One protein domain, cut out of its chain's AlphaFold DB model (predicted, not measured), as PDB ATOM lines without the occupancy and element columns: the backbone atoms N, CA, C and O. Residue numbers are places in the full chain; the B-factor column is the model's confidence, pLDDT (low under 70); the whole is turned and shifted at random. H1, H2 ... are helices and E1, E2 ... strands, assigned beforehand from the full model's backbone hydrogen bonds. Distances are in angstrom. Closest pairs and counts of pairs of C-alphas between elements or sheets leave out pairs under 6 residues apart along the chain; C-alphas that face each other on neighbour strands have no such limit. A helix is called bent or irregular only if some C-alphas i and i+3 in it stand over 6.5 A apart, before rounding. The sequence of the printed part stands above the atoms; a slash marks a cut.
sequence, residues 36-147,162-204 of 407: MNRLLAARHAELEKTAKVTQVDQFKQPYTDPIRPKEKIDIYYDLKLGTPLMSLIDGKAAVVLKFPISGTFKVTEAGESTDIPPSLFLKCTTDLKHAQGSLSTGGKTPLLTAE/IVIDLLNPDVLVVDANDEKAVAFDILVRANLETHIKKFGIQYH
ATOM      1  N   MET A  36      19.115  26.506 -11.904       88.19
ATOM      2  CA  MET A  36      20.339  26.722 -11.133       88.19
ATOM      3  C   MET A  36      20.040  26.941  -9.648       88.19
ATOM      4  O   MET A  36      20.723  26.359  -8.813       88.19
ATOM      5  N   ASN A  37      18.989  27.684  -9.302       91.12
ATOM      6  CA  ASN A  37      18.542  27.880  -7.923       91.12
ATOM      7  C   ASN A  37      18.089  26.577  -7.264       91.12
ATOM      8  O   ASN A  37      18.401  26.324  -6.100       91.12
ATOM      9  N   ARG A  38      17.419  25.694  -8.008       89.69
ATOM     10  CA  ARG A  38      17.076  24.356  -7.515       89.69
ATOM     11  C   ARG A  38      18.328  23.512  -7.252       89.69
ATOM     12  O   ARG A  38      18.390  22.823  -6.233       89.69
ATOM     13  N   LEU A  39      19.321  23.558  -8.145       86.75
ATOM     14  CA  LEU A  39      20.606  22.874  -7.946       86.75
ATOM     15  C   LEU A  39      21.374  23.460  -6.754       86.75
ATOM     16  O   LEU A  39      21.896  22.712  -5.929       86.75
ATOM     17  N   LEU A  40      21.375  24.785  -6.620       91.00
ATOM     18  CA  LEU A  40      21.987  25.506  -5.512       91.00
ATOM     19  C   LEU A  40      21.348  25.122  -4.177       91.00
ATOM     20  O   LEU A  40      22.065  24.833  -3.224       91.00
ATOM     21  N   ALA A  41      20.018  25.048  -4.114       92.00
ATOM     22  CA  ALA A  41      19.294  24.617  -2.923       92.00
ATOM     23  C   ALA A  41      19.641  23.173  -2.528       92.00
ATOM     24  O   ALA A  41      19.874  22.888  -1.352       92.00
ATOM     25  N   ALA A  42      19.738  22.264  -3.505       90.38
ATOM     26  CA  ALA A  42      20.165  20.889  -3.258       90.38
ATOM     27  C   ALA A  42      21.606  20.828  -2.724       90.38
ATOM     28  O   ALA A  42      21.870  20.132  -1.741       90.38
ATOM     29  N   ARG A  43      22.524  21.603  -3.319       87.88
ATOM     30  CA  ARG A  43      23.918  21.691  -2.869       87.88
ATOM     31  C   ARG A  43      24.033  22.310  -1.478       87.88
ATOM     32  O   ARG A  43      24.787  21.807  -0.652       87.88
ATOM     33  N   HIS A  44      23.264  23.356  -1.190       90.31
ATOM     34  CA  HIS A  44      23.198  23.983   0.127       90.31
ATOM     35  C   HIS A  44      22.760  22.980   1.201       90.31
ATOM     36  O   HIS A  44      23.409  22.858   2.236       90.31
ATOM     37  N   ALA A  45      21.719  22.189   0.926       91.25
ATOM     38  CA  ALA A  45      21.245  21.152   1.841       91.25
ATOM     39  C   ALA A  45      22.269  20.020   2.066       91.25
ATOM     40  O   ALA A  45      22.280  19.396   3.128       91.25
ATOM     41  N   GLU A  46      23.119  19.722   1.082       89.06
ATOM     42  CA  GLU A  46      24.237  18.784   1.241       89.06
ATOM     43  C   GLU A  46      25.344  19.376   2.120       89.06
ATOM     44  O   GLU A  46      25.787  18.732   3.071       89.06
ATOM     45  N   LEU A  47      25.751  20.614   1.831       86.50
ATOM     46  CA  LEU A  47      26.769  21.329   2.596       86.50
ATOM     47  C   LEU A  47      26.339  21.562   4.046       86.50
ATOM     48  O   LEU A  47      27.171  21.522   4.945       86.50
ATOM     49  N   GLU A  48      25.047  21.737   4.310       90.38
ATOM     50  CA  GLU A  48      24.538  21.840   5.676       90.38
ATOM     51  C   GLU A  48      24.854  20.586   6.503       90.38
ATOM     52  O   GLU A  48      25.270  20.682   7.655       90.38
ATOM     53  N   LYS A  49      24.762  19.396   5.898       88.31
ATOM     54  CA  LYS A  49      25.035  18.128   6.592       88.31
ATOM     55  C   LYS A  49      26.516  17.934   6.911       88.31
ATOM     56  O   LYS A  49      26.840  17.264   7.888       88.31
ATOM     57  N   THR A  50      27.405  18.459   6.073       83.69
ATOM     58  CA  THR A  50      28.849  18.176   6.138       83.69
ATOM     59  C   THR A  50      29.661  19.319   6.741       83.69
ATOM     60  O   THR A  50      30.658  19.064   7.411       83.69
ATOM     61  N   ALA A  51      29.224  20.560   6.542       82.19
ATOM     62  CA  ALA A  51      29.951  21.776   6.893       82.19
ATOM     63  C   ALA A  51      29.126  22.776   7.723       82.19
ATOM     64  O   ALA A  51      29.670  23.813   8.096       82.19
ATOM     65  N   LYS A  52      27.851  22.476   8.038       85.25
ATOM     66  CA  LYS A  52      26.952  23.325   8.851       85.25
ATOM     67  C   LYS A  52      26.878  24.769   8.348       85.25
ATOM     68  O   LYS A  52      27.061  25.723   9.104       85.25
ATOM     69  N   VAL A  53      26.663  24.931   7.045       84.88
ATOM     70  CA  VAL A  53      26.767  26.230   6.369       84.88
ATOM     71  C   VAL A  53      25.739  27.266   6.831       84.88
ATOM     72  O   VAL A  53      25.984  28.468   6.713       84.88
ATOM     73  N   THR A  54      24.607  26.820   7.374       89.44
ATOM     74  CA  THR A  54      23.536  27.691   7.870       89.44
ATOM     75  C   THR A  54      23.870  28.329   9.215       89.44
ATOM     76  O   THR A  54      23.449  29.455   9.465       89.44
ATOM     77  N   GLN A  55      24.633  27.657  10.083       90.81
ATOM     78  CA  GLN A  55      24.884  28.132  11.443       90.81
ATOM     79  C   GLN A  55      26.084  29.075  11.477       90.81
ATOM     80  O   GLN A  55      27.218  28.648  11.271       90.81
ATOM     81  N   VAL A  56      25.843  30.343  11.805       93.75
ATOM     82  CA  VAL A  56      26.914  31.307  12.075       93.75
ATOM     83  C   VAL A  56      27.450  31.049  13.483       93.75
ATOM     84  O   VAL A  56      26.669  30.811  14.410       93.75
ATOM     85  N   ASP A  57      28.775  31.084  13.652       93.06
ATOM     86  CA  ASP A  57      29.388  31.006  14.982       93.06
ATOM     87  C   ASP A  57      28.834  32.130  15.861       93.06
ATOM     88  O   ASP A  57      28.773  33.280  15.427       93.06
ATOM     89  N   GLN A  58      28.442  31.810  17.094       93.88
ATOM     90  CA  GLN A  58      27.975  32.824  18.032       93.88
ATOM     91  C   GLN A  58      29.069  33.868  18.264       93.88
ATOM     92  O   GLN A  58      30.242  33.534  18.455       93.88
ATOM     93  N   PHE A  59      28.682  35.140  18.272       94.81
ATOM     94  CA  PHE A  59      29.623  36.240  18.444       94.81
ATOM     95  C   PHE A  59      29.060  37.341  19.333       94.81
ATOM     96  O   PHE A  59      27.849  37.508  19.492       94.81
ATOM     97  N   LYS A  60      29.984  38.111  19.909       93.69
ATOM     98  CA  LYS A  60      29.695  39.279  20.733       93.69
ATOM     99  C   LYS A  60      30.072  40.538  19.967       93.69
ATOM    100  O   LYS A  60      31.215  40.666  19.531       93.69
ATOM    101  N   GLN A  61      29.139  41.474  19.859       92.94
ATOM    102  CA  GLN A  61      29.363  42.769  19.236       92.94
ATOM    103  C   GLN A  61      29.243  43.882  20.286       92.94
ATOM    104  O   GLN A  61      28.163  44.071  20.853       92.94
ATOM    105  N   PRO A  62      30.318  44.643  20.551       89.44
ATOM    106  CA  PRO A  62      30.226  45.803  21.423       89.44
ATOM    107  C   PRO A  62      29.382  46.894  20.756       89.44
ATOM    108  O   PRO A  62      29.592  47.245  19.592       89.44
ATOM    109  N   TYR A  63      28.458  47.463  21.520       85.69
ATOM    110  CA  TYR A  63      27.593  48.569  21.137       85.69
ATOM    111  C   TYR A  63      27.700  49.695  22.166       85.69
ATOM    112  O   TYR A  63      27.822  49.469  23.369       85.69
ATOM    113  N   THR A  64      27.691  50.934  21.687       85.00
ATOM    114  CA  THR A  64      27.656  52.126  22.539       85.00
ATOM    115  C   THR A  64      26.344  52.838  22.272       85.00
ATOM    116  O   THR A  64      26.100  53.255  21.140       85.00
ATOM    117  N   ASP A  65      25.508  52.957  23.303       77.94
ATOM    118  CA  ASP A  65      24.235  53.671  23.207       77.94
ATOM    119  C   ASP A  65      24.524  55.151  22.880       77.94
ATOM    120  O   ASP A  65      25.212  55.823  23.656       77.94
ATOM    121  N   PRO A  66      24.040  55.691  21.745       80.62
ATOM    122  CA  PRO A  66      24.315  57.070  21.352       80.62
ATOM    123  C   PRO A  66      23.711  58.096  22.321       80.62
ATOM    124  O   PRO A  66      24.196  59.223  22.394       80.62
ATOM    125  N   ILE A  67      22.683  57.714  23.084       82.69
ATOM    126  CA  ILE A  67      22.063  58.549  24.120       82.69
ATOM    127  C   ILE A  67      22.861  58.447  25.431       82.69
ATOM    128  O   ILE A  67      22.939  59.413  26.192       82.69
ATOM    129  N   ARG A  68      23.507  57.301  25.686       83.19
ATOM    130  CA  ARG A  68      24.326  57.031  26.882       83.19
ATOM    131  C   ARG A  68      25.733  56.550  26.500       83.19
ATOM    132  O   ARG A  68      26.100  55.415  26.793       83.19
ATOM    133  N   PRO A  69      26.589  57.423  25.937       78.12
ATOM    134  CA  PRO A  69      27.870  57.026  25.342       78.12
ATOM    135  C   PRO A  69      28.906  56.462  26.330       78.12
ATOM    136  O   PRO A  69      29.956  55.970  25.922       78.12
ATOM    137  N   LYS A  70      28.641  56.544  27.641       80.81
ATOM    138  CA  LYS A  70      29.475  55.946  28.694       80.81
ATOM    139  C   LYS A  70      29.108  54.488  28.993       80.81
ATOM    140  O   LYS A  70      29.905  53.793  29.617       80.81
ATOM    141  N   GLU A  71      27.936  54.030  28.561       78.31
ATOM    142  CA  GLU A  71      27.479  52.655  28.739       78.31
ATOM    143  C   GLU A  71      27.877  51.836  27.508       78.31
ATOM    144  O   GLU A  71      27.323  51.985  26.418       78.31
ATOM    145  N   LYS A  72      28.884  50.974  27.684       81.06
ATOM    146  CA  LYS A  72      29.207  49.937  26.706       81.06
ATOM    147  C   LYS A  72      28.343  48.726  27.000       81.06
ATOM    148  O   LYS A  72      28.368  48.207  28.113       81.06
ATOM    149  N   ILE A  73      27.600  48.300  25.995       86.75
ATOM    150  CA  ILE A  73      26.703  47.161  26.067       86.75
ATOM    151  C   ILE A  73      27.221  46.115  25.090       86.75
ATOM    152  O   ILE A  73      27.642  46.444  23.984       86.75
ATOM    153  N   ASP A  74      27.209  44.858  25.503       89.94
ATOM    154  CA  ASP A  74      27.616  43.750  24.655       89.94
ATOM    155  C   ASP A  74      26.383  43.029  24.128       89.94
ATOM    156  O   ASP A  74      25.607  42.480  24.906       89.94
ATOM    157  N   ILE A  75      26.224  43.005  22.807       93.38
ATOM    158  CA  ILE A  75      25.137  42.275  22.163       93.38
ATOM    159  C   ILE A  75      25.662  40.912  21.718       93.38
ATOM    160  O   ILE A  75      26.640  40.824  20.976       93.38
ATOM    161  N   TYR A  76      25.014  39.849  22.177       94.88
ATOM    162  CA  TYR A  76      25.328  38.467  21.838       94.88
ATOM    163  C   TYR A  76      24.389  38.007  20.734       94.88
ATOM    164  O   TYR A  76      23.173  38.096  20.903       94.88
ATOM    165  N   TYR A  77      24.941  37.522  19.625       96.00
ATOM    166  CA  TYR A  77      24.187  37.087  18.454       96.00
ATOM    167  C   TYR A  77      24.313  35.578  18.240       96.00
ATOM    168  O   TYR A  77      25.413  35.026  18.281       96.00
ATOM    169  N   ASP A  78      23.182  34.939  17.944       95.88
ATOM    170  CA  ASP A  78      23.094  33.574  17.426       95.88
ATOM    171  C   ASP A  78      22.304  33.627  16.117       95.88
ATOM    172  O   ASP A  78      21.078  33.727  16.123       95.88
ATOM    173  N   LEU A  79      23.023  33.667  14.992       96.69
ATOM    174  CA  LEU A  79      22.440  33.876  13.668       96.69
ATOM    175  C   LEU A  79      22.454  32.595  12.841       96.69
ATOM    176  O   LEU A  79      23.385  31.791  12.896       96.69
ATOM    177  N   LYS A  80      21.439  32.466  11.990       95.31
ATOM    178  CA  LYS A  80      21.330  31.408  10.990       95.31
ATOM    179  C   LYS A  80      21.022  31.994   9.623       95.31
ATOM    180  O   LYS A  80      20.142  32.846   9.493       95.31
ATOM    181  N   LEU A  81      21.720  31.499   8.611       95.81
ATOM    182  CA  LEU A  81      21.455  31.780   7.208       95.81
ATOM    183  C   LEU A  81      20.575  30.676   6.623       95.81
ATOM    184  O   LEU A  81      20.858  29.496   6.799       95.81
ATOM    185  N   GLY A  82      19.509  31.059   5.928       94.81
ATOM    186  CA  GLY A  82      18.682  30.140   5.153       94.81
ATOM    187  C   GLY A  82      19.305  29.790   3.801       94.81
ATOM    188  O   GLY A  82      20.365  30.295   3.431       94.81
ATOM    189  N   THR A  83      18.600  28.964   3.030       95.12
ATOM    190  CA  THR A  83      18.993  28.623   1.659       95.12
ATOM    191  C   THR A  83      19.103  29.887   0.797       95.12
ATOM    192  O   THR A  83      18.137  30.655   0.750       95.12
ATOM    193  N   PRO A  84      20.234  30.115   0.105       95.00
ATOM    194  CA  PRO A  84      20.382  31.273  -0.763       95.00
ATOM    195  C   PRO A  84      19.502  31.165  -2.003       95.00
ATOM    196  O   PRO A  84      19.395  30.097  -2.608       95.00
ATOM    197  N   LEU A  85      18.965  32.308  -2.422       94.56
ATOM    198  CA  LEU A  85      18.453  32.509  -3.771       94.56
ATOM    199  C   LEU A  85      19.494  33.275  -4.590       94.56
ATOM    200  O   LEU A  85      19.976  34.320  -4.155       94.56
ATOM    201  N   MET A  86      19.860  32.741  -5.747       93.25
ATOM    202  CA  MET A  86      20.792  33.335  -6.695       93.25
ATOM    203  C   MET A  86      20.047  34.116  -7.773       93.25
ATOM    204  O   MET A  86      19.074  33.610  -8.328       93.25
ATOM    205  N   SER A  87      20.585  35.278  -8.131       92.00
ATOM    206  CA  SER A  87      20.220  35.999  -9.346       92.00
ATOM    207  C   SER A  87      21.443  36.381 -10.166       92.00
ATOM    208  O   SER A  87      22.455  36.818  -9.615       92.00
ATOM    209  N   LEU A  88      21.366  36.198 -11.483       88.88
ATOM    210  CA  LEU A  88      22.403  36.621 -12.419       88.88
ATOM    211  C   LEU A  88      22.379  38.143 -12.588       88.88
ATOM    212  O   LEU A  88      21.316  38.753 -12.662       88.88
ATOM    213  N   ILE A  89      23.560  38.750 -12.685       83.25
ATOM    214  CA  ILE A  89      23.706  40.173 -12.992       83.25
ATOM    215  C   ILE A  89      23.915  40.339 -14.496       83.25
ATOM    216  O   ILE A  89      24.853  39.791 -15.078       83.25
ATOM    217  N   ASP A  90      23.051  41.137 -15.111       70.81
ATOM    218  CA  ASP A  90      23.020  41.375 -16.550       70.81
ATOM    219  C   ASP A  90      24.372  41.813 -17.125       70.81
ATOM    220  O   ASP A  90      25.026  42.735 -16.629       70.81
ATOM    221  N   GLY A  91      24.777  41.155 -18.217       63.19
ATOM    222  CA  GLY A  91      25.977  41.511 -18.977       63.19
ATOM    223  C   GLY A  91      27.294  41.309 -18.224       63.19
ATOM    224  O   GLY A  91      28.333  41.759 -18.700       63.19
ATOM    225  N   LYS A  92      27.261  40.650 -17.062       68.12
ATOM    226  CA  LYS A  92      28.433  40.307 -16.260       68.12
ATOM    227  C   LYS A  92      28.386  38.833 -15.906       68.12
ATOM    228  O   LYS A  92      27.320  38.241 -15.750       68.12
ATOM    229  N   ALA A  93      29.551  38.242 -15.693       74.56
ATOM    230  CA  ALA A  93      29.635  36.939 -15.057       74.56
ATOM    231  C   ALA A  93      29.570  37.059 -13.531       74.56
ATOM    232  O   ALA A  93      30.422  36.537 -12.818       74.56
ATOM    233  N   ALA A  94      28.570  37.790 -13.049       85.12
ATOM    234  CA  ALA A  94      28.375  38.078 -11.644       85.12
ATOM    235  C   ALA A  94      26.997  37.607 -11.184       85.12
ATOM    236  O   ALA A  94      26.051  37.503 -11.967       85.12
ATOM    237  N   VAL A  95      26.910  37.298  -9.900       91.62
ATOM    238  CA  VAL A  95      25.734  36.768  -9.226       91.62
ATOM    239  C   VAL A  95      25.502  37.505  -7.920       91.62
ATOM    240  O   VAL A  95      26.435  37.910  -7.223       91.62
ATOM    241  N   VAL A  96      24.233  37.634  -7.567       94.44
ATOM    242  CA  VAL A  96      23.785  38.018  -6.233       94.44
ATOM    243  C   VAL A  96      23.245  36.773  -5.552       94.44
ATOM    244  O   VAL A  96      22.362  36.120  -6.094       94.44
ATOM    245  N   LEU A  97      23.730  36.458  -4.357       95.56
ATOM    246  CA  LEU A  97      23.111  35.493  -3.457       95.56
ATOM    247  C   LEU A  97      22.384  36.236  -2.342       95.56
ATOM    248  O   LEU A  97      22.987  37.056  -1.651       95.56
ATOM    249  N   LYS A  98      21.110  35.922  -2.129       96.44
ATOM    250  CA  LYS A  98      20.296  36.466  -1.042       96.44
ATOM    251  C   LYS A  98      19.964  35.347  -0.057       96.44
ATOM    252  O   LYS A  98      19.152  34.476  -0.357       96.44
ATOM    253  N   PHE A  99      20.609  35.358   1.107       96.75
ATOM    254  CA  PHE A  99      20.361  34.406   2.191       96.75
ATOM    255  C   PHE A  99      19.381  35.024   3.195       96.75
ATOM    256  O   PHE A  99      19.680  36.092   3.730       96.75
ATOM    257  N   PRO A 100      18.247  34.383   3.511       97.25
ATOM    258  CA  PRO A 100      17.412  34.804   4.634       97.25
ATOM    259  C   PRO A 100      18.206  34.760   5.944       97.25
ATOM    260  O   PRO A 100      18.907  33.781   6.192       97.25
ATOM    261  N   ILE A 101      18.100  35.790   6.782       97.06
ATOM    262  CA  ILE A 101      18.711  35.812   8.116       97.06
ATOM    263  C   ILE A 101      17.630  35.492   9.147       97.06
ATOM    264  O   ILE A 101      16.538  36.052   9.129       97.06
ATOM    265  N   SER A 102      17.952  34.598  10.074       97.00
ATOM    266  CA  SER A 102      17.129  34.268  11.237       97.00
ATOM    267  C   SER A 102      18.014  34.093  12.470       97.00
ATOM    268  O   SER A 102      19.238  34.205  12.380       97.00
ATOM    269  N   GLY A 103      17.406  33.818  13.621       95.88
ATOM    270  CA  GLY A 103      18.116  33.611  14.879       95.88
ATOM    271  C   GLY A 103      17.692  34.621  15.931       95.88
ATOM    272  O   GLY A 103      16.586  35.160  15.859       95.88
ATOM    273  N   THR A 104      18.564  34.875  16.900       96.62
ATOM    274  CA  THR A 104      18.255  35.742  18.039       96.62
ATOM    275  C   THR A 104      19.436  36.611  18.461       96.62
ATOM    276  O   THR A 104      20.584  36.397  18.059       96.62
ATOM    277  N   PHE A 105      19.151  37.614  19.289       95.06
ATOM    278  CA  PHE A 105      20.163  38.403  19.979       95.06
ATOM    279  C   PHE A 105      19.788  38.672  21.438       95.06
ATOM    280  O   PHE A 105      18.614  38.646  21.810       95.06
ATOM    281  N   LYS A 106      20.797  38.949  22.270       94.44
ATOM    282  CA  LYS A 106      20.647  39.336  23.680       94.44
ATOM    283  C   LYS A 106      21.531  40.531  24.000       94.44
ATOM    284  O   LYS A 106      22.695  40.557  23.623       94.44
ATOM    285  N   VAL A 107      20.996  41.498  24.740       87.00
ATOM    286  CA  VAL A 107      21.693  42.746  25.121       87.00
ATOM    287  C   VAL A 107      22.647  42.540  26.318       87.00
ATOM    288  O   VAL A 107      23.475  43.392  26.624       87.00
ATOM    289  N   THR A 108      22.559  41.388  26.987       82.81
ATOM    290  CA  THR A 108      23.518  40.883  27.981       82.81
ATOM    291  C   THR A 108      23.553  39.355  27.911       82.81
ATOM    292  O   THR A 108      22.616  38.736  27.410       82.81
ATOM    293  N   GLU A 109      24.598  38.716  28.440       77.62
ATOM    294  CA  GLU A 109      24.743  37.250  28.379       77.62
ATOM    295  C   GLU A 109      23.578  36.509  29.072       77.62
ATOM    296  O   GLU A 109      23.066  35.511  28.565       77.62
ATOM    297  N   ALA A 110      23.095  37.058  30.192       79.56
ATOM    298  CA  ALA A 110      21.946  36.551  30.947       79.56
ATOM    299  C   ALA A 110      20.598  37.185  30.537       79.56
ATOM    300  O   ALA A 110      19.590  36.963  31.205       79.56
ATOM    301  N   GLY A 111      20.581  38.010  29.487       82.00
ATOM    302  CA  GLY A 111      19.405  38.759  29.055       82.00
ATOM    303  C   GLY A 111      18.351  37.904  28.352       82.00
ATOM    304  O   GLY A 111      18.605  36.773  27.924       82.00
ATOM    305  N   GLU A 112      17.157  38.480  28.207       90.12
ATOM    306  CA  GLU A 112      16.097  37.900  27.385       90.12
ATOM    307  C   GLU A 112      16.521  37.868  25.912       90.12
ATOM    308  O   GLU A 112      17.193  38.774  25.414       90.12
ATOM    309  N   SER A 113      16.159  36.779  25.237       93.62
ATOM    310  CA  SER A 113      16.442  36.572  23.821       93.62
ATOM    311  C   SER A 113      15.378  37.260  22.980       93.62
ATOM    312  O   SER A 113      14.196  36.971  23.140       93.62
ATOM    313  N   THR A 114      15.795  38.116  22.054       95.81
ATOM    314  CA  THR A 114      14.914  38.732  21.059       95.81
ATOM    315  C   THR A 114      15.169  38.106  19.695       95.81
ATOM    316  O   THR A 114      16.320  37.937  19.293       95.81
ATOM    317  N   ASP A 115      14.102  37.780  18.971       96.62
ATOM    318  CA  ASP A 115      14.207  37.225  17.623       96.62
ATOM    319  C   ASP A 115      14.681  38.270  16.606       96.62
ATOM    320  O   ASP A 115      14.340  39.455  16.668       96.62
ATOM    321  N   ILE A 116      15.458  37.809  15.628       94.81
ATOM    322  CA  ILE A 116      15.827  38.608  14.463       94.81
ATOM    323  C   ILE A 116      14.602  38.757  13.549       94.81
ATOM    324  O   ILE A 116      13.939  37.756  13.261       94.81
ATOM    325  N   PRO A 117      14.294  39.973  13.052       91.25
ATOM    326  CA  PRO A 117      13.175  40.173  12.141       91.25
ATOM    327  C   PRO A 117      13.281  39.285  10.888       91.25
ATOM    328  O   PRO A 117      14.336  39.258  10.253       91.25
ATOM    329  N   PRO A 118      12.191  38.615  10.467       88.88
ATOM    330  CA  PRO A 118      12.219  37.645   9.366       88.88
ATOM    331  C   PRO A 118      12.424  38.277   7.978       88.88
ATOM    332  O   PRO A 118      12.569  37.563   6.990       88.88
ATOM    333  N   SER A 119      12.407  39.607   7.879       93.31
ATOM    334  CA  SER A 119      12.544  40.365   6.632       93.31
ATOM    335  C   SER A 119      13.982  40.776   6.313       93.31
ATOM    336  O   SER A 119      14.177  41.604   5.427       93.31
ATOM    337  N   LEU A 120      14.975  40.261   7.045       97.12
ATOM    338  CA  LEU A 120      16.385  40.580   6.833       97.12
ATOM    339  C   LEU A 120      17.084  39.503   6.010       97.12
ATOM    340  O   LEU A 120      16.867  38.305   6.190       97.12
ATOM    341  N   PHE A 121      17.974  39.945   5.128       97.75
ATOM    342  CA  PHE A 121      18.709  39.082   4.222       97.75
ATOM    343  C   PHE A 121      20.173  39.490   4.144       97.75
ATOM    344  O   PHE A 121      20.502  40.673   4.086       97.75
ATOM    345  N   LEU A 122      21.056  38.501   4.068       97.38
ATOM    346  CA  LEU A 122      22.439  38.702   3.680       97.38
ATOM    347  C   LEU A 122      22.511  38.673   2.155       97.38
ATOM    348  O   LEU A 122      22.254  37.640   1.538       97.38
ATOM    349  N   LYS A 123      22.848  39.809   1.556       97.75
ATOM    350  CA  LYS A 123      23.084  39.958   0.124       97.75
ATOM    351  C   LYS A 123      24.585  39.867  -0.136       97.75
ATOM    352  O   LYS A 123      25.337  40.731   0.307       97.75
ATOM    353  N   CYS A 124      25.002  38.835  -0.857       96.31
ATOM    354  CA  CYS A 124      26.377  38.635  -1.302       96.31
ATOM    355  C   CYS A 124      26.444  38.843  -2.814       96.31
ATOM    356  O   CYS A 124      25.829  38.089  -3.560       96.31
ATOM    357  N   THR A 125      27.197  39.835  -3.272       95.56
ATOM    358  CA  THR A 125      27.460  40.069  -4.695       95.56
ATOM    359  C   THR A 125      28.857  39.563  -5.025       95.56
ATOM    360  O   THR A 125      29.822  39.947  -4.366       95.56
ATOM    361  N   THR A 126      28.976  38.674  -6.008       93.88
ATOM    362  CA  THR A 126      30.263  38.083  -6.400       93.88
ATOM    363  C   THR A 126      30.264  37.609  -7.854       93.88
ATOM    364  O   THR A 126      29.267  37.750  -8.552       93.88
ATOM    365  N   ASP A 127      31.370  37.029  -8.312       90.81
ATOM    366  CA  ASP A 127      31.538  36.486  -9.654       90.81
ATOM    367  C   ASP A 127      31.321  34.968  -9.718       90.81
ATOM    368  O   ASP A 127      31.598  34.216  -8.775       90.81
ATOM    369  N   LEU A 128      30.915  34.508 -10.898       89.62
ATOM    370  CA  LEU A 128      31.124  33.131 -11.325       89.62
ATOM    371  C   LEU A 128      32.570  32.967 -11.800       89.62
ATOM    372  O   LEU A 128      33.087  33.776 -12.578       89.62
ATOM    373  N   LYS A 129      33.220  31.895 -11.353       89.19
ATOM    374  CA  LYS A 129      34.586  31.545 -11.752       89.19
ATOM    375  C   LYS A 129      34.637  30.130 -12.309       89.19
ATOM    376  O   LYS A 129      33.810  29.278 -11.973       89.19
ATOM    377  N   HIS A 130      35.659  29.874 -13.116       86.81
ATOM    378  CA  HIS A 130      36.075  28.521 -13.455       86.81
ATOM    379  C   HIS A 130      37.078  28.037 -12.414       86.81
ATOM    380  O   HIS A 130      38.104  28.680 -12.209       86.81
ATOM    381  N   ALA A 131      36.806  26.902 -11.786       85.94
ATOM    382  CA  ALA A 131      37.733  26.229 -10.889       85.94
ATOM    383  C   ALA A 131      38.299  24.985 -11.583       85.94
ATOM    384  O   ALA A 131      37.559  24.050 -11.889       85.94
ATOM    385  N   GLN A 132      39.604  24.986 -11.859       82.31
ATOM    386  CA  GLN A 132      40.265  23.906 -12.596       82.31
ATOM    387  C   GLN A 132      40.703  22.755 -11.682       82.31
ATOM    388  O   GLN A 132      41.427  22.968 -10.713       82.31
ATOM    389  N   GLY A 133      40.358  21.518 -12.045       73.94
ATOM    390  CA  GLY A 133      40.693  20.321 -11.272       73.94
ATOM    391  C   GLY A 133      39.746  20.089 -10.094       73.94
ATOM    392  O   GLY A 133      38.688  20.697 -10.005       73.94
ATOM    393  N   SER A 134      40.113  19.190  -9.177       69.56
ATOM    394  CA  SER A 134      39.197  18.760  -8.113       69.56
ATOM    395  C   SER A 134      38.899  19.862  -7.087       69.56
ATOM    396  O   SER A 134      39.798  20.519  -6.557       69.56
ATOM    397  N   LEU A 135      37.619  20.009  -6.736       68.62
ATOM    398  CA  LEU A 135      37.145  20.932  -5.696       68.62
ATOM    399  C   LEU A 135      37.449  20.467  -4.261       68.62
ATOM    400  O   LEU A 135      37.193  21.209  -3.311       68.62
ATOM    401  N   SER A 136      38.005  19.266  -4.066       59.16
ATOM    402  CA  SER A 136      38.277  18.711  -2.732       59.16
ATOM    403  C   SER A 136      39.362  19.464  -1.951       59.16
ATOM    404  O   SER A 136      39.498  19.262  -0.748       59.16
ATOM    405  N   THR A 137      40.143  20.332  -2.605       50.25
ATOM    406  CA  THR A 137      41.273  21.052  -1.990       50.25
ATOM    407  C   THR A 137      40.949  22.442  -1.436       50.25
ATOM    408  O   THR A 137      41.874  23.158  -1.057       50.25
ATOM    409  N   GLY A 138      39.671  22.830  -1.352       48.59
ATOM    410  CA  GLY A 138      39.185  23.868  -0.425       48.59
ATOM    411  C   GLY A 138      39.893  25.233  -0.438       48.59
ATOM    412  O   GLY A 138      39.885  25.908   0.585       48.59
ATOM    413  N   GLY A 139      40.514  25.648  -1.551       52.59
ATOM    414  CA  GLY A 139      41.132  26.980  -1.671       52.59
ATOM    415  C   GLY A 139      42.463  27.066  -2.428       52.59
ATOM    416  O   GLY A 139      42.939  28.169  -2.663       52.59
ATOM    417  N   LYS A 140      43.070  25.945  -2.841       60.94
ATOM    418  CA  LYS A 140      44.268  25.947  -3.720       60.94
ATOM    419  C   LYS A 140      43.959  25.740  -5.205       60.94
ATOM    420  O   LYS A 140      44.874  25.637  -6.016       60.94
ATOM    421  N   THR A 141      42.682  25.628  -5.542       72.44
ATOM    422  CA  THR A 141      42.217  25.384  -6.905       72.44
ATOM    423  C   THR A 141      42.361  26.678  -7.713       72.44
ATOM    424  O   THR A 141      41.816  27.694  -7.278       72.44
ATOM    425  N   PRO A 142      43.092  26.686  -8.843       79.94
ATOM    426  CA  PRO A 142      43.202  27.867  -9.693       79.94
ATOM    427  C   PRO A 142      41.818  28.351 -10.127       79.94
ATOM    428  O   PRO A 142      41.005  27.550 -10.600       79.94
ATOM    429  N   LEU A 143      41.575  29.650  -9.953       84.12
ATOM    430  CA  LEU A 143      40.342  30.310 -10.359       84.12
ATOM    431  C   LEU A 143      40.610  31.200 -11.563       84.12
ATOM    432  O   LEU A 143      41.505  32.043 -11.526       84.12
ATOM    433  N   LEU A 144      39.805  31.016 -12.599       84.00
ATOM    434  CA  LEU A 144      39.764  31.883 -13.768       84.00
ATOM    435  C   LEU A 144      38.431  32.625 -13.785       84.00
ATOM    436  O   LEU A 144      37.402  32.116 -13.332       84.00
ATOM    437  N   THR A 145      38.440  33.844 -14.299       83.94
ATOM    438  CA  THR A 145      37.224  34.615 -14.566       83.94
ATOM    439  C   THR A 145      36.383  33.927 -15.639       83.94
ATOM    440  O   THR A 145      36.906  33.217 -16.490       83.94
ATOM    441  N   ALA A 146      35.067  34.122 -15.626       76.25
ATOM    442  CA  ALA A 146      34.176  33.443 -16.569       76.25
ATOM    443  C   ALA A 146      34.440  33.752 -18.057       76.25
ATOM    444  O   ALA A 146      34.102  32.937 -18.920       76.25
ATOM    445  N   GLU A 147      35.016  34.925 -18.339       74.81
ATOM    446  CA  GLU A 147      35.381  35.389 -19.683       74.81
ATOM    447  C   GLU A 147      36.670  34.731 -20.190       74.81
ATOM    448  O   GLU A 147      36.887  34.639 -21.400       74.81
ATOM    449  N   ILE A 162      32.137  25.206 -12.644       87.69
ATOM    450  CA  ILE A 162      31.574  26.550 -12.543       87.69
ATOM    451  C   ILE A 162      31.162  26.740 -11.093       87.69
ATOM    452  O   ILE A 162      30.302  26.010 -10.587       87.69
ATOM    453  N   VAL A 163      31.808  27.685 -10.420       89.44
ATOM    454  CA  VAL A 163      31.652  27.921  -8.983       89.44
ATOM    455  C   VAL A 163      31.242  29.359  -8.712       89.44
ATOM    456  O   VAL A 163      31.596  30.270  -9.461       89.44
ATOM    457  N   ILE A 164      30.519  29.553  -7.613       91.44
ATOM    458  CA  ILE A 164      30.285  30.878  -7.043       91.44
ATOM    459  C   ILE A 164      31.467  31.198  -6.125       91.44
ATOM    460  O   ILE A 164      31.725  30.456  -5.175       91.44
ATOM    461  N   ASP A 165      32.200  32.274  -6.411       91.50
ATOM    462  CA  ASP A 165      33.391  32.643  -5.644       91.50
ATOM    463  C   ASP A 165      33.024  33.416  -4.374       91.50
ATOM    464  O   ASP A 165      32.809  34.623  -4.396       91.50
ATOM    465  N   LEU A 166      32.963  32.739  -3.231       91.25
ATOM    466  CA  LEU A 166      32.719  33.392  -1.943       91.25
ATOM    467  C   LEU A 166      34.007  33.736  -1.189       91.25
ATOM    468  O   LEU A 166      33.929  34.064  -0.009       91.25
ATOM    469  N   LEU A 167      35.187  33.704  -1.822       89.44
ATOM    470  CA  LEU A 167      36.432  34.123  -1.162       89.44
ATOM    471  C   LEU A 167      36.495  35.646  -0.980       89.44
ATOM    472  O   LEU A 167      37.005  36.123   0.035       89.44
ATOM    473  N   ASN A 168      35.954  36.408  -1.938       88.44
ATOM    474  CA  ASN A 168      35.970  37.875  -1.925       88.44
ATOM    475  C   ASN A 168      34.611  38.511  -2.307       88.44
ATOM    476  O   ASN A 168      34.574  39.337  -3.218       88.44
ATOM    477  N   PRO A 169      33.493  38.147  -1.650       93.75
ATOM    478  CA  PRO A 169      32.190  38.721  -1.963       93.75
ATOM    479  C   PRO A 169      32.065  40.147  -1.416       93.75
ATOM    480  O   PRO A 169      32.596  40.456  -0.347       93.75
ATOM    481  N   ASP A 170      31.284  40.983  -2.098       95.19
ATOM    482  CA  ASP A 170      30.709  42.188  -1.497       95.19
ATOM    483  C   ASP A 170      29.460  41.797  -0.701       95.19
ATOM    484  O   ASP A 170      28.568  41.125  -1.222       95.19
ATOM    485  N   VAL A 171      29.407  42.170   0.575       96.19
ATOM    486  CA  VAL A 171      28.409  41.674   1.528       96.19
ATOM    487  C   VAL A 171      27.670  42.835   2.171       96.19
ATOM    488  O   VAL A 171      28.285  43.747   2.727       96.19
ATOM    489  N   LEU A 172      26.341  42.769   2.154       97.38
ATOM    490  CA  LEU A 172      25.446  43.747   2.769       97.38
ATOM    491  C   LEU A 172      24.273  43.046   3.449       97.38
ATOM    492  O   LEU A 172      23.763  42.051   2.936       97.38
ATOM    493  N   VAL A 173      23.794  43.594   4.564       97.56
ATOM    494  CA  VAL A 173      22.485  43.210   5.106       97.56
ATOM    495  C   VAL A 173      21.407  44.138   4.563       97.56
ATOM    496  O   VAL A 173      21.489  45.362   4.694       97.56
ATOM    497  N   VAL A 174      20.391  43.539   3.950       97.62
ATOM    498  CA  VAL A 174      19.275  44.232   3.304       97.62
ATOM    499  C   VAL A 174      17.937  43.747   3.845       97.62
ATOM    500  O   VAL A 174      17.857  42.686   4.466       97.62
ATOM    501  N   ASP A 175      16.888  44.521   3.610       96.06
ATOM    502  CA  ASP A 175      15.520  44.128   3.917       96.06
ATOM    503  C   ASP A 175      14.827  43.407   2.736       96.06
ATOM    504  O   ASP A 175      15.441  43.002   1.736       96.06
ATOM    505  N   ALA A 176      13.512  43.213   2.852       93.38
ATOM    506  CA  ALA A 176      12.697  42.596   1.808       93.38
ATOM    507  C   ALA A 176      12.661  43.410   0.501       93.38
ATOM    508  O   ALA A 176      12.502  42.812  -0.562       93.38
ATOM    509  N   ASN A 177      12.866  44.727   0.572       94.50
ATOM    510  CA  ASN A 177      12.866  45.655  -0.559       94.50
ATOM    511  C   ASN A 177      14.270  45.884  -1.141       94.50
ATOM    512  O   ASN A 177      14.446  46.765  -1.979       94.50
ATOM    513  N   ASP A 178      15.263  45.098  -0.707       94.00
ATOM    514  CA  ASP A 178      16.671  45.263  -1.079       94.00
ATOM    515  C   ASP A 178      17.299  46.581  -0.575       94.00
ATOM    516  O   ASP A 178      18.395  46.958  -1.002       94.00
ATOM    517  N   GLU A 179      16.660  47.255   0.387       96.19
ATOM    518  CA  GLU A 179      17.213  48.440   1.034       96.19
ATOM    519  C   GLU A 179      18.193  48.045   2.137       96.19
ATOM    520  O   GLU A 179      17.991  47.082   2.879       96.19
ATOM    521  N   LYS A 180      19.283  48.804   2.265       96.19
ATOM    522  CA  LYS A 180      20.309  48.527   3.270       96.19
ATOM    523  C   LYS A 180      19.729  48.674   4.680       96.19
ATOM    524  O   LYS A 180      19.358  49.771   5.092       96.19
ATOM    525  N   ALA A 181      19.782  47.604   5.471       95.00
ATOM    526  CA  ALA A 181      19.374  47.602   6.873       95.00
ATOM    527  C   ALA A 181      20.470  48.226   7.760       95.00
ATOM    528  O   ALA A 181      21.108  47.538   8.555       95.00
ATOM    529  N   VAL A 182      20.716  49.534   7.596       91.94
ATOM    530  CA  VAL A 182      21.915  50.263   8.069       91.94
ATOM    531  C   VAL A 182      22.345  49.898   9.492       91.94
ATOM    532  O   VAL A 182      23.505  49.550   9.704       91.94
ATOM    533  N   ALA A 183      21.431  49.967  10.464       88.56
ATOM    534  CA  ALA A 183      21.761  49.722  11.868       88.56
ATOM    535  C   ALA A 183      22.207  48.274  12.122       88.56
ATOM    536  O   ALA A 183      23.167  48.043  12.851       88.56
ATOM    537  N   PHE A 184      21.534  47.306  11.498       91.94
ATOM    538  CA  PHE A 184      21.843  45.892  11.670       91.94
ATOM    539  C   PHE A 184      23.107  45.500  10.894       91.94
ATOM    540  O   PHE A 184      23.988  44.848  11.447       91.94
ATOM    541  N   ASP A 185      23.245  45.982   9.653       93.50
ATOM    542  CA  ASP A 185      24.424  45.785   8.803       93.50
ATOM    543  C   ASP A 185      25.724  46.165   9.527       93.50
ATOM    544  O   ASP A 185      26.655  45.365   9.589       93.50
ATOM    545  N   ILE A 186      25.767  47.348  10.147       91.94
ATOM    546  CA  ILE A 186      26.950  47.833  10.878       91.94
ATOM    547  C   ILE A 186      27.379  46.862  11.986       91.94
ATOM    548  O   ILE A 186      28.576  46.713  12.234       91.94
ATOM    549  N   LEU A 187      26.424  46.203  12.644       92.25
ATOM    550  CA  LEU A 187      26.687  45.342  13.795       92.25
ATOM    551  C   LEU A 187      27.121  43.930  13.398       92.25
ATOM    552  O   LEU A 187      27.955  43.344  14.083       92.25
ATOM    553  N   VAL A 188      26.575  43.371  12.313       95.12
ATOM    554  CA  VAL A 188      26.755  41.938  12.011       95.12
ATOM    555  C   VAL A 188      27.572  41.652  10.752       95.12
ATOM    556  O   VAL A 188      28.104  40.547  10.624       95.12
ATOM    557  N   ARG A 189      27.715  42.616   9.827       95.25
ATOM    558  CA  ARG A 189      28.274  42.384   8.481       95.25
ATOM    559  C   ARG A 189      29.644  41.717   8.503       95.25
ATOM    560  O   ARG A 189      29.840  40.750   7.783       95.25
ATOM    561  N   ALA A 190      30.569  42.181   9.344       94.50
ATOM    562  CA  ALA A 190      31.927  41.628   9.391       94.50
ATOM    563  C   ALA A 190      31.951  40.141   9.802       94.50
ATOM    564  O   ALA A 190      32.725  39.354   9.253       94.50
ATOM    565  N   ASN A 191      31.078  39.741  10.733       95.12
ATOM    566  CA  ASN A 191      30.956  38.346  11.166       95.12
ATOM    567  C   ASN A 191      30.287  37.485  10.087       95.12
ATOM    568  O   ASN A 191      30.762  36.386   9.802       95.12
ATOM    569  N   LEU A 192      29.243  38.001   9.429       95.31
ATOM    570  CA  LEU A 192      28.583  37.313   8.316       95.31
ATOM    571  C   LEU A 192      29.502  37.159   7.095       95.31
ATOM    572  O   LEU A 192      29.548  36.091   6.493       95.31
ATOM    573  N   GLU A 193      30.283  38.186   6.760       95.31
ATOM    574  CA  GLU A 193      31.293  38.135   5.699       95.31
ATOM    575  C   GLU A 193      32.372  37.094   6.024       95.31
ATOM    576  O   GLU A 193      32.700  36.255   5.185       95.31
ATOM    577  N   THR A 194      32.876  37.092   7.262       93.75
ATOM    578  CA  THR A 194      33.842  36.086   7.730       93.75
ATOM    579  C   THR A 194      33.268  34.674   7.626       93.75
ATOM    580  O   THR A 194      33.966  33.763   7.187       93.75
ATOM    581  N   HIS A 195      31.998  34.486   7.995       93.00
ATOM    582  CA  HIS A 195      31.301  33.206   7.881       93.00
ATOM    583  C   HIS A 195      31.190  32.740   6.429       93.00
ATOM    584  O   HIS A 195      31.621  31.636   6.109       93.00
ATOM    585  N   ILE A 196      30.693  33.597   5.532       92.06
ATOM    586  CA  ILE A 196      30.531  33.275   4.109       92.06
ATOM    587  C   ILE A 196      31.868  32.917   3.448       92.06
ATOM    588  O   ILE A 196      31.935  31.944   2.693       92.06
ATOM    589  N   LYS A 197      32.950  33.630   3.787       91.69
ATOM    590  CA  LYS A 197      34.291  33.361   3.246       91.69
ATOM    591  C   LYS A 197      34.828  31.973   3.584       91.69
ATOM    592  O   LYS A 197      35.599  31.424   2.797       91.69
ATOM    593  N   LYS A 198      34.388  31.353   4.688       87.44
ATOM    594  CA  LYS A 198      34.761  29.964   5.029       87.44
ATOM    595  C   LYS A 198      34.274  28.956   3.984       87.44
ATOM    596  O   LYS A 198      34.871  27.890   3.844       87.44
ATOM    597  N   PHE A 199      33.212  29.274   3.241       82.00
ATOM    598  CA  PHE A 199      32.677  28.381   2.213       82.00
ATOM    599  C   PHE A 199      33.416  28.489   0.881       82.00
ATOM    600  O   PHE A 199      33.387  27.528   0.116       82.00
ATOM    601  N   GLY A 200      34.114  29.600   0.619       82.62
ATOM    602  CA  GLY A 200      34.943  29.795  -0.572       82.62
ATOM    603  C   GLY A 200      34.231  29.383  -1.862       82.62
ATOM    604  O   GLY A 200      33.255  30.000  -2.263       82.62
ATOM    605  N   ILE A 201      34.694  28.301  -2.487       75.62
ATOM    606  CA  ILE A 201      34.186  27.806  -3.780       75.62
ATOM    607  C   ILE A 201      33.313  26.543  -3.668       75.62
ATOM    608  O   ILE A 201      33.127  25.814  -4.640       75.62
ATOM    609  N   GLN A 202      32.799  26.227  -2.475       80.25
ATOM    610  CA  GLN A 202      32.054  24.982  -2.229       80.25
ATOM    611  C   GLN A 202      30.680  24.924  -2.920       80.25
ATOM    612  O   GLN A 202      30.146  23.825  -3.141       80.25
ATOM    613  N   TYR A 203      30.123  26.085  -3.279       83.75
ATOM    614  CA  TYR A 203      28.940  26.202  -4.126       83.75
ATOM    615  C   TYR A 203      29.328  26.052  -5.598       83.75
ATOM    616  O   TYR A 203      29.536  27.029  -6.319       83.75
ATOM    617  N   HIS A 204      29.429  24.800  -6.036       85.12
ATOM    618  CA  HIS A 204      29.580  24.462  -7.444       85.12
ATOM    619  C   HIS A 204      28.204  24.316  -8.097       85.12
ATOM    620  O   HIS A 204      27.303  23.698  -7.530       85.12
TER     621      HIS A 204
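AT A GLANCE: This is residues 36 to 147 and 162 to 204 of the 407 residues of an uncharacterized protein of Fusarium oxysporum f. sp. raphani 54005 (UniProt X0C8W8). A long, strongly twisted antiparallel sheet curls round helix H2, with the E1 and E2 hairpin reaching to one end of the long axis and the short strands E6 and E7 lying toward the other. Helix H1 is outside this wrap and meets the sheet with its first residues, beside E3. The printed part has 155 residues with two named helices and eight named strands, in the order H1, E1 to E8, H2; the class is mixed, helices and strands. The sheet is branched, with E4 and E5 having three or more neighbours each. The whole is compact by its radius of gyration of the C-alphas, 17.0 A, yet elongated, spanning 54 by 33 by 26 A.

HOW THE PARTS SIT: H1, residues 36 to 51, only grazes the sheet with residues 36 to 41; its closest C-alphas to E3, residues 85 to 89, are those of Asn 37 and Met 86, 6.0 A apart. E1, residues 59 to 64, and E2, residues 72 to 81, form an antiparallel hairpin, with N 61 and O 75 at 2.8 A. E4, residues 94 to 106, has E2 and E3 on one side, with N 78 and O 104 at 3.0 A and N 87 and O 96 at 2.8 A. On its other side is E5, residues 121 to 132, with N 97 and O 124 at 2.8 A. E3, E4, E5 and E6, residues 143 to 145, form a meander, each strand the antiparallel neighbour of the one before; N 130 and O 144 are 2.8 A apart. E4 and E6 lie on one side of E5, E7, residues 162 to 164, and E8, residues 170 to 174, on the other, with N 129 and O 163 at 3.0 A and N 123 and O 172 at 2.8 A. E4 bends by 57 degrees at residue 103 and E5 by 55 degrees at residue 127. H2, residues 182 to 197, is on the sheet; its closest C-alphas to E8 are Asp 185 and Val 173, 4.9 A apart. H2 is irregular, with C-alphas 187 and 190 7.8 A apart, and has a kink of 55 degrees near residue 189. O i to N i+4 pairs are within hydrogen-bond range in 11 of 12 cases in H1 and 9 of 12 in H2. H1 and H2 are apart.

IN THESE COORDINATES: H1 begins at C-alpha 36 (20.339, 26.722, -11.133) and is 21.0 A long. E2 measures 27.7 A, E4 36.2 A and E5 31.3 A from first to last C-alpha. H2, 21.5 A, ends at C-alpha 197 (34.291, 33.361, 3.246).

THE WHOLE: The farthest C-alphas, Arg 68 and Gly 133, are 55.4 A apart. Residues 148 to 161 are not printed, and C-alphas 147 and 162 are 12.0 A apart across this cut. The link from E4 to E5, residues 107 to 120, is long. Confidence is under 70 at residues 91 to 92 and 134 to 140.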